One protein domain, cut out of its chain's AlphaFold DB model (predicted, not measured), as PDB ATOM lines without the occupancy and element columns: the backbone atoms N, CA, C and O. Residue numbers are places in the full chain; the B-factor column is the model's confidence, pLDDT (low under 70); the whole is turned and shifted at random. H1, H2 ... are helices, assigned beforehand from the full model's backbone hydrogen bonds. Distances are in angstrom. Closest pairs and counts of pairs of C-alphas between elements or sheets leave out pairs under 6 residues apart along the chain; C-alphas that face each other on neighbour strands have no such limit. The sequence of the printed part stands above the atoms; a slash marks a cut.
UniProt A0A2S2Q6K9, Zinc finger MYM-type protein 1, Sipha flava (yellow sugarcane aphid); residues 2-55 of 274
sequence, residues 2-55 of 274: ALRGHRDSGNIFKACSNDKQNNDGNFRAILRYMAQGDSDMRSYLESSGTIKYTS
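This is residues 2 to 55 of the 274 residues of the protein "Zinc finger MYM-type protein 1" of Sipha flava (yellow sugarcane aphid) (UniProt A0A2S2Q6K9). This domain has little regular structure: a long winding stretch, residues 2 to 25, leads into two short helices, H1 and then H2, which make a corner, and a looping tail, residues 47 to 55, follows. Residues 16 to 21 stick out. The printed part has 54 residues, 20 of them in the two named helices, with no named strand; the class is all helix. It is compact, with a radius of gyration of the C-alphas of 11.1 A and spans of 29 by 21 by 20 A.

H1, residues 26 to 37, and H2, residues 39 to 46, touch only at the corner by their tight link, H1 with residues 34 to 36 alone. Their closest C-alphas, of Ala 35 and Arg 42, are 4.7 A apart. They run opposite ways at a steep tilt of 43 degrees. Every O i to N i+4 pair is within hydrogen-bond range in H2, and 7 of 8 in H1.

H1 begins at C-alpha 26, (34.246, 46.422, 64.269), and is 17.5 A long. H2 ends at C-alpha 46, (43.371, 41.486, 79.474).

The C-alphas farthest apart, of Gln 21 and Asp 40, are 28.9 A apart. The printed part has no cut. The model's pLDDT is under 70 at residue 7, residues 14 to 22 and residue 50.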
ATOM      1  N   ALA A   2      30.295  50.308  60.936       77.31
ATOM      2  CA  ALA A   2      31.180  51.315  61.513       77.31
ATOM      3  C   ALA A   2      32.412  50.678  62.179       77.31
ATOM      4  O   ALA A   2      32.306  49.669  62.878       77.31
ATOM      5  N   LEU A   3      33.584  51.286  61.973       82.31
ATOM      6  CA  LEU A   3      34.826  50.847  62.617       82.31
ATOM      7  C   LEU A   3      34.751  51.000  64.146       82.31
ATOM      8  O   LEU A   3      35.261  50.146  64.872       82.31
ATOM      9  N   ARG A   4      34.057  52.047  64.610       80.94
ATOM     10  CA  ARG A   4      33.820  52.366  66.021       80.94
ATOM     11  C   ARG A   4      32.360  52.222  66.405       80.94
ATOM     12  O   ARG A   4      31.468  52.495  65.604       80.94
ATOM     13  N   GLY A   5      32.152  51.804  67.644       77.06
ATOM     14  CA  GLY A   5      30.852  51.770  68.289       77.06
ATOM     15  C   GLY A   5      30.599  53.019  69.124       77.06
ATOM     16  O   GLY A   5      31.508  53.800  69.388       77.06
ATOM     17  N   HIS A   6      29.364  53.179  69.598       72.31
ATOM     18  CA  HIS A   6      28.984  54.289  70.483       72.31
ATOM     19  C   HIS A   6      29.734  54.236  71.835       72.31
ATOM     20  O   HIS A   6      29.892  55.251  72.514       72.31
ATOM     21  N   ARG A   7      30.197  53.050  72.247       68.94
ATOM     22  CA  ARG A   7      30.993  52.829  73.462       68.94
ATOM     23  C   ARG A   7      32.209  51.967  73.121       68.94
ATOM     24  O   ARG A   7      32.124  50.746  73.174       68.94
ATOM     25  N   ASP A   8      33.320  52.597  72.747       71.62
ATOM     26  CA  ASP A   8      34.543  51.926  72.274       71.62
ATOM     27  C   ASP A   8      35.731  51.993  73.264       71.62
ATOM     28  O   ASP A   8      36.838  51.539  72.956       71.62
ATOM     29  N   SER A   9      35.506  52.495  74.481       72.38
ATOM     30  CA  SER A   9      36.510  52.637  75.543       72.38
ATOM     31  C   SER A   9      36.420  51.538  76.618       72.38
ATOM     32  O   SER A   9      35.432  50.813  76.731       72.38
ATOM     33  N   GLY A  10      37.484  51.374  77.414       76.25
ATOM     34  CA  GLY A  10      37.544  50.379  78.495       76.25
ATOM     35  C   GLY A  10      37.942  48.963  78.050       76.25
ATOM     36  O   GLY A  10      38.343  48.733  76.905       76.25
ATOM     37  N   ASN A  11      37.864  48.003  78.980       76.50
ATOM     38  CA  ASN A  11      38.343  46.627  78.783       76.50
ATOM     39  C   ASN A  11      37.586  45.916  77.641       76.50
ATOM     40  O   ASN A  11      36.359  45.893  77.623       76.50
ATOM     41  N   ILE A  12      38.338  45.339  76.697       80.19
ATOM     42  CA  ILE A  12      37.842  44.696  75.466       80.19
ATOM     43  C   ILE A  12      37.033  43.425  75.725       80.19
ATOM     44  O   ILE A  12      36.094  43.147  74.986       80.19
ATOM     45  N   PHE A  13      37.333  42.690  76.794       78.38
ATOM     46  CA  PHE A  13      36.634  41.451  77.149       78.38
ATOM     47  C   PHE A  13      35.559  41.641  78.213       78.38
ATOM     48  O   PHE A  13      34.739  40.750  78.429       78.38
ATOM     49  N   LYS A  14      35.515  42.810  78.859       67.75
ATOM     50  CA  LYS A  14      34.493  43.146  79.851       67.75
ATOM     51  C   LYS A  14      33.236  43.654  79.141       67.75
ATOM     52  O   LYS A  14      32.845  44.806  79.286       67.75
ATOM     53  N   ALA A  15      32.617  42.795  78.336       55.25
ATOM     54  CA  ALA A  15      31.252  43.031  77.891       55.25
ATOM     55  C   ALA A  15      30.359  43.008  79.139       55.25
ATOM     56  O   ALA A  15      30.352  42.019  79.871       55.25
ATOM     57  N   CYS A  16      29.664  44.115  79.418       46.34
ATOM     58  CA  CYS A  16      28.688  44.188  80.498       46.34
ATOM     59  C   CYS A  16      27.750  42.985  80.410       46.34
ATOM     60  O   CYS A  16      27.079  42.771  79.401       46.34
ATOM     61  N   SER A  17      27.726  42.209  81.481       44.25
ATOM     62  CA  SER A  17      27.028  40.945  81.641       44.25
ATOM     63  C   SER A  17      25.502  41.086  81.709       44.25
ATOM     64  O   SER A  17      24.901  40.440  82.552       44.25
ATOM     65  N   ASN A  18      24.870  41.915  80.860       45.97
ATOM     66  CA  ASN A  18      23.411  41.903  80.657       45.97
ATOM     67  C   ASN A  18      22.852  42.626  79.409       45.97
ATOM     68  O   ASN A  18      21.647  42.546  79.203       45.97
ATOM     69  N   ASP A  19      23.646  43.250  78.529       43.94
ATOM     70  CA  ASP A  19      23.072  43.975  77.376       43.94
ATOM     71  C   ASP A  19      23.397  43.325  76.028       43.94
ATOM     72  O   ASP A  19      24.490  43.472  75.481       43.94
ATOM     73  N   LYS A  20      22.377  42.713  75.417       48.88
ATOM     74  CA  LYS A  20      22.339  42.294  74.001       48.88
ATOM     75  C   LYS A  20      22.405  43.474  72.997       48.88
ATOM     76  O   LYS A  20      22.061  43.283  71.835       48.88
ATOM     77  N   GLN A  21      22.808  44.685  73.404       52.56
ATOM     78  CA  GLN A  21      22.622  45.914  72.609       52.56
ATOM     79  C   GLN A  21      23.826  46.866  72.476       52.56
ATOM     80  O   GLN A  21      23.710  47.859  71.762       52.56
ATOM     81  N   ASN A  22      24.995  46.608  73.074       59.62
ATOM     82  CA  ASN A  22      26.125  47.540  72.921       59.62
ATOM     83  C   ASN A  22      27.058  47.139  71.766       59.62
ATOM     84  O   ASN A  22      27.921  46.277  71.914       59.62
ATOM     85  N   ASN A  23      26.888  47.796  70.614       72.81
ATOM     86  CA  ASN A  23      27.847  47.769  69.509       72.81
ATOM     87  C   ASN A  23      29.089  48.597  69.895       72.81
ATOM     88  O   ASN A  23      29.022  49.829  69.904       72.81
ATOM     89  N   ASP A  24      30.201  47.928  70.217       78.69
ATOM     90  CA  ASP A  24      31.500  48.541  70.543       78.69
ATOM     91  C   ASP A  24      32.411  48.735  69.310       78.69
ATOM     92  O   ASP A  24      33.524  49.252  69.418       78.69
ATOM     93  N   GLY A  25      31.902  48.421  68.115       85.88
ATOM     94  CA  GLY A  25      32.553  48.672  66.833       85.88
ATOM     95  C   GLY A  25      33.358  47.496  66.293       85.88
ATOM     96  O   GLY A  25      33.856  46.636  67.026       85.88
ATOM     97  N   ASN A  26      33.533  47.488  64.969       88.50
ATOM     98  CA  ASN A  26      34.246  46.422  64.269       88.50
ATOM     99  C   ASN A  26      35.696  46.256  64.741       88.50
ATOM    100  O   ASN A  26      36.185  45.131  64.783       88.50
ATOM    101  N   PHE A  27      36.384  47.340  65.115       88.31
ATOM    102  CA  PHE A  27      37.776  47.268  65.568       88.31
ATOM    103  C   PHE A  27      37.929  46.355  66.793       88.31
ATOM    104  O   PHE A  27      38.758  45.445  66.804       88.31
ATOM    105  N   ARG A  28      37.073  46.532  67.805       86.69
ATOM    106  CA  ARG A  28      37.104  45.727  69.035       86.69
ATOM    107  C   ARG A  28      36.606  44.305  68.807       86.69
ATOM    108  O   ARG A  28      37.145  43.378  69.407       86.69
ATOM    109  N   ALA A  29      35.630  44.114  67.917       87.69
ATOM    110  CA  ALA A  29      35.196  42.782  67.501       87.69
ATOM    111  C   ALA A  29      36.336  41.991  66.827       87.69
ATOM    112  O   ALA A  29      36.552  40.829  67.163       87.69
ATOM    113  N   ILE A  30      37.114  42.637  65.951       89.56
ATOM    114  CA  ILE A  30      38.284  42.032  65.300       89.56
ATOM    115  C   ILE A  30      39.372  41.701  66.329       89.56
ATOM    116  O   ILE A  30      39.911  40.599  66.300       89.56
ATOM    117  N   LEU A  31      39.665  42.599  67.276       89.50
ATOM    118  CA  LEU A  31      40.630  42.318  68.349       89.50
ATOM    119  C   LEU A  31      40.211  41.121  69.210       89.50
ATOM    120  O   LEU A  31      41.045  40.274  69.523       89.50
ATOM    121  N   ARG A  32      38.920  41.014  69.554       88.88
ATOM    122  CA  ARG A  32      38.378  39.847  70.269       88.88
ATOM    123  C   ARG A  32      38.510  38.564  69.455       88.88
ATOM    124  O   ARG A  32      38.849  37.539  70.032       88.88
ATOM    125  N   TYR A  33      38.251  38.621  68.150       89.75
ATOM    126  CA  TYR A  33      38.397  37.476  67.252       89.75
ATOM    127  C   TYR A  33      39.858  37.016  67.149       89.75
ATOM    128  O   TYR A  33      40.137  35.836  67.325       89.75
ATOM    129  N   MET A  34      40.803  37.942  66.955       89.69
ATOM    130  CA  MET A  34      42.233  37.613  66.892       89.69
ATOM    131  C   MET A  34      42.742  37.008  68.209       89.69
ATOM    132  O   MET A  34      43.443  36.001  68.194       89.69
ATOM    133  N   ALA A  35      42.298  37.535  69.352       90.50
ATOM    134  CA  ALA A  35      42.664  37.017  70.670       90.50
ATOM    135  C   ALA A  35      42.097  35.619  71.001       90.50
ATOM    136  O   ALA A  35      42.462  35.040  72.022       90.50
ATOM    137  N   GLN A  36      41.194  35.057  70.186       89.38
ATOM    138  CA  GLN A  36      40.791  33.650  70.330       89.38
ATOM    139  C   GLN A  36      41.870  32.690  69.818       89.38
ATOM    140  O   GLN A  36      41.953  31.568  70.312       89.38
ATOM    141  N   GLY A  37      42.676  33.122  68.843       89.56
ATOM    142  CA  GLY A  37      43.744  32.321  68.241       89.56
ATOM    143  C   GLY A  37      45.143  32.604  68.792       89.56
ATOM    144  O   GLY A  37      46.064  31.858  68.476       89.56
ATOM    145  N   ASP A  38      45.308  33.654  69.599       92.38
ATOM    146  CA  ASP A  38      46.599  34.112  70.120       92.38
ATOM    147  C   ASP A  38      46.506  34.391  71.634       92.38
ATOM    148  O   ASP A  38      45.884  35.364  72.080       92.38
ATOM    149  N   SER A  39      47.114  33.504  72.433       90.50
ATOM    150  CA  SER A  39      47.119  33.581  73.898       90.50
ATOM    151  C   SER A  39      47.898  34.779  74.437       90.50
ATOM    152  O   SER A  39      47.516  35.334  75.471       90.50
ATOM    153  N   ASP A  40      48.949  35.206  73.738       90.69
ATOM    154  CA  ASP A  40      49.793  36.325  74.152       90.69
ATOM    155  C   ASP A  40      49.053  37.641  73.922       90.69
ATOM    156  O   ASP A  40      48.967  38.484  74.819       90.69
ATOM    157  N   MET A  41      48.414  37.776  72.757       89.06
ATOM    158  CA  MET A  41      47.527  38.894  72.451       89.06
ATOM    159  C   MET A  41      46.368  38.970  73.447       89.06
ATOM    160  O   MET A  41      46.034  40.058  73.925       89.06
ATOM    161  N   ARG A  42      45.764  37.830  73.801       88.81
ATOM    162  CA  ARG A  42      44.703  37.781  74.811       88.81
ATOM    163  C   ARG A  42      45.191  38.284  76.168       88.81
ATOM    164  O   ARG A  42      44.571  39.188  76.728       88.81
ATOM    165  N   SER A  43      46.305  37.744  76.657       88.75
ATOM    166  CA  SER A  43      46.917  38.142  77.930       88.75
ATOM    167  C   SER A  43      47.249  39.639  77.948       88.75
ATOM    168  O   SER A  43      46.890  40.361  78.883       88.75
ATOM    169  N   TYR A  44      47.831  40.156  76.863       88.25
ATOM    170  CA  TYR A  44      48.128  41.577  76.700       88.25
ATOM    171  C   TYR A  44      46.869  42.455  76.754       88.25
ATOM    172  O   TYR A  44      46.825  43.453  77.482       88.25
ATOM    173  N   LEU A  45      45.812  42.074  76.035       87.12
ATOM    174  CA  LEU A  45      44.546  42.805  76.008       87.12
ATOM    175  C   LEU A  45      43.764  42.707  77.334       87.12
ATOM    176  O   LEU A  45      43.020  43.639  77.654       87.12
ATOM    177  N   GLU A  46      43.950  41.651  78.128       85.69
ATOM    178  CA  GLU A  46      43.371  41.486  79.474       85.69
ATOM    179  C   GLU A  46      44.183  42.198  80.574       85.69
ATOM    180  O   GLU A  46      43.605  42.590  81.590       85.69
ATOM    181  N   SER A  47      45.481  42.441  80.357       85.00
ATOM    182  CA  SER A  47      46.395  43.048  81.340       85.00
ATOM    183  C   SER A  47      45.937  44.422  81.865       85.00
ATOM    184  O   SER A  47      45.176  45.141  81.218       85.00
ATOM    185  N   SER A  48      46.428  44.852  83.028       78.44
ATOM    186  CA  SER A  48      46.133  46.181  83.594       78.44
ATOM    187  C   SER A  48      46.905  47.334  82.931       78.44
ATOM    188  O   SER A  48      46.752  48.484  83.340       78.44
ATOM    189  N   GLY A  49      47.721  47.047  81.908       74.31
ATOM    190  CA  GLY A  49      48.535  48.043  81.216       74.31
ATOM    191  C   GLY A  49      47.698  49.130  80.535       74.31
ATOM    192  O   GLY A  49      46.677  48.856  79.904       74.31
ATOM    193  N   THR A  50      48.153  50.379  80.639       69.12
ATOM    194  CA  THR A  50      47.509  51.557  80.033       69.12
ATOM    195  C   THR A  50      47.827  51.726  78.545       69.12
ATOM    196  O   THR A  50      47.041  52.328  77.814       69.12
ATOM    197  N   ILE A  51      48.942  51.173  78.062       77.38
ATOM    198  CA  ILE A  51      49.387  51.303  76.670       77.38
ATOM    199  C   ILE A  51      48.893  50.094  75.875       77.38
ATOM    200  O   ILE A  51      49.572  49.072  75.834       77.38
ATOM    201  N   LYS A  52      47.703  50.206  75.271       81.06
ATOM    202  CA  LYS A  52      47.093  49.155  74.426       81.06
ATOM    203  C   LYS A  52      46.843  49.570  72.976       81.06
ATOM    204  O   LYS A  52      46.390  48.754  72.186       81.06
ATOM    205  N   TYR A  53      47.087  50.841  72.637       84.50
ATOM    206  CA  TYR A  53      46.808  51.438  71.317       84.50
ATOM    207  C   TYR A  53      45.359  51.260  70.823       84.50
ATOM    208  O   TYR A  53      45.064  51.381  69.638       84.50
ATOM    209  N   THR A  54      44.428  51.004  71.742       84.88
ATOM    210  CA  THR A  54      43.007  50.790  71.441       84.88
ATOM    211  C   THR A  54      42.179  52.064  71.564       84.88
ATOM    212  O   THR A  54      40.971  52.020  71.346       84.88
ATOM    213  N   SER A  55      42.795  53.187  71.948       85.31
ATOM    214  CA  SER A  55      42.112  54.473  72.086       85.31
ATOM    215  C   SER A  55      41.651  55.003  70.729       85.31
ATOM    216  O   SER A  55      42.202  54.660  69.682       85.31
TER     217      SER A  55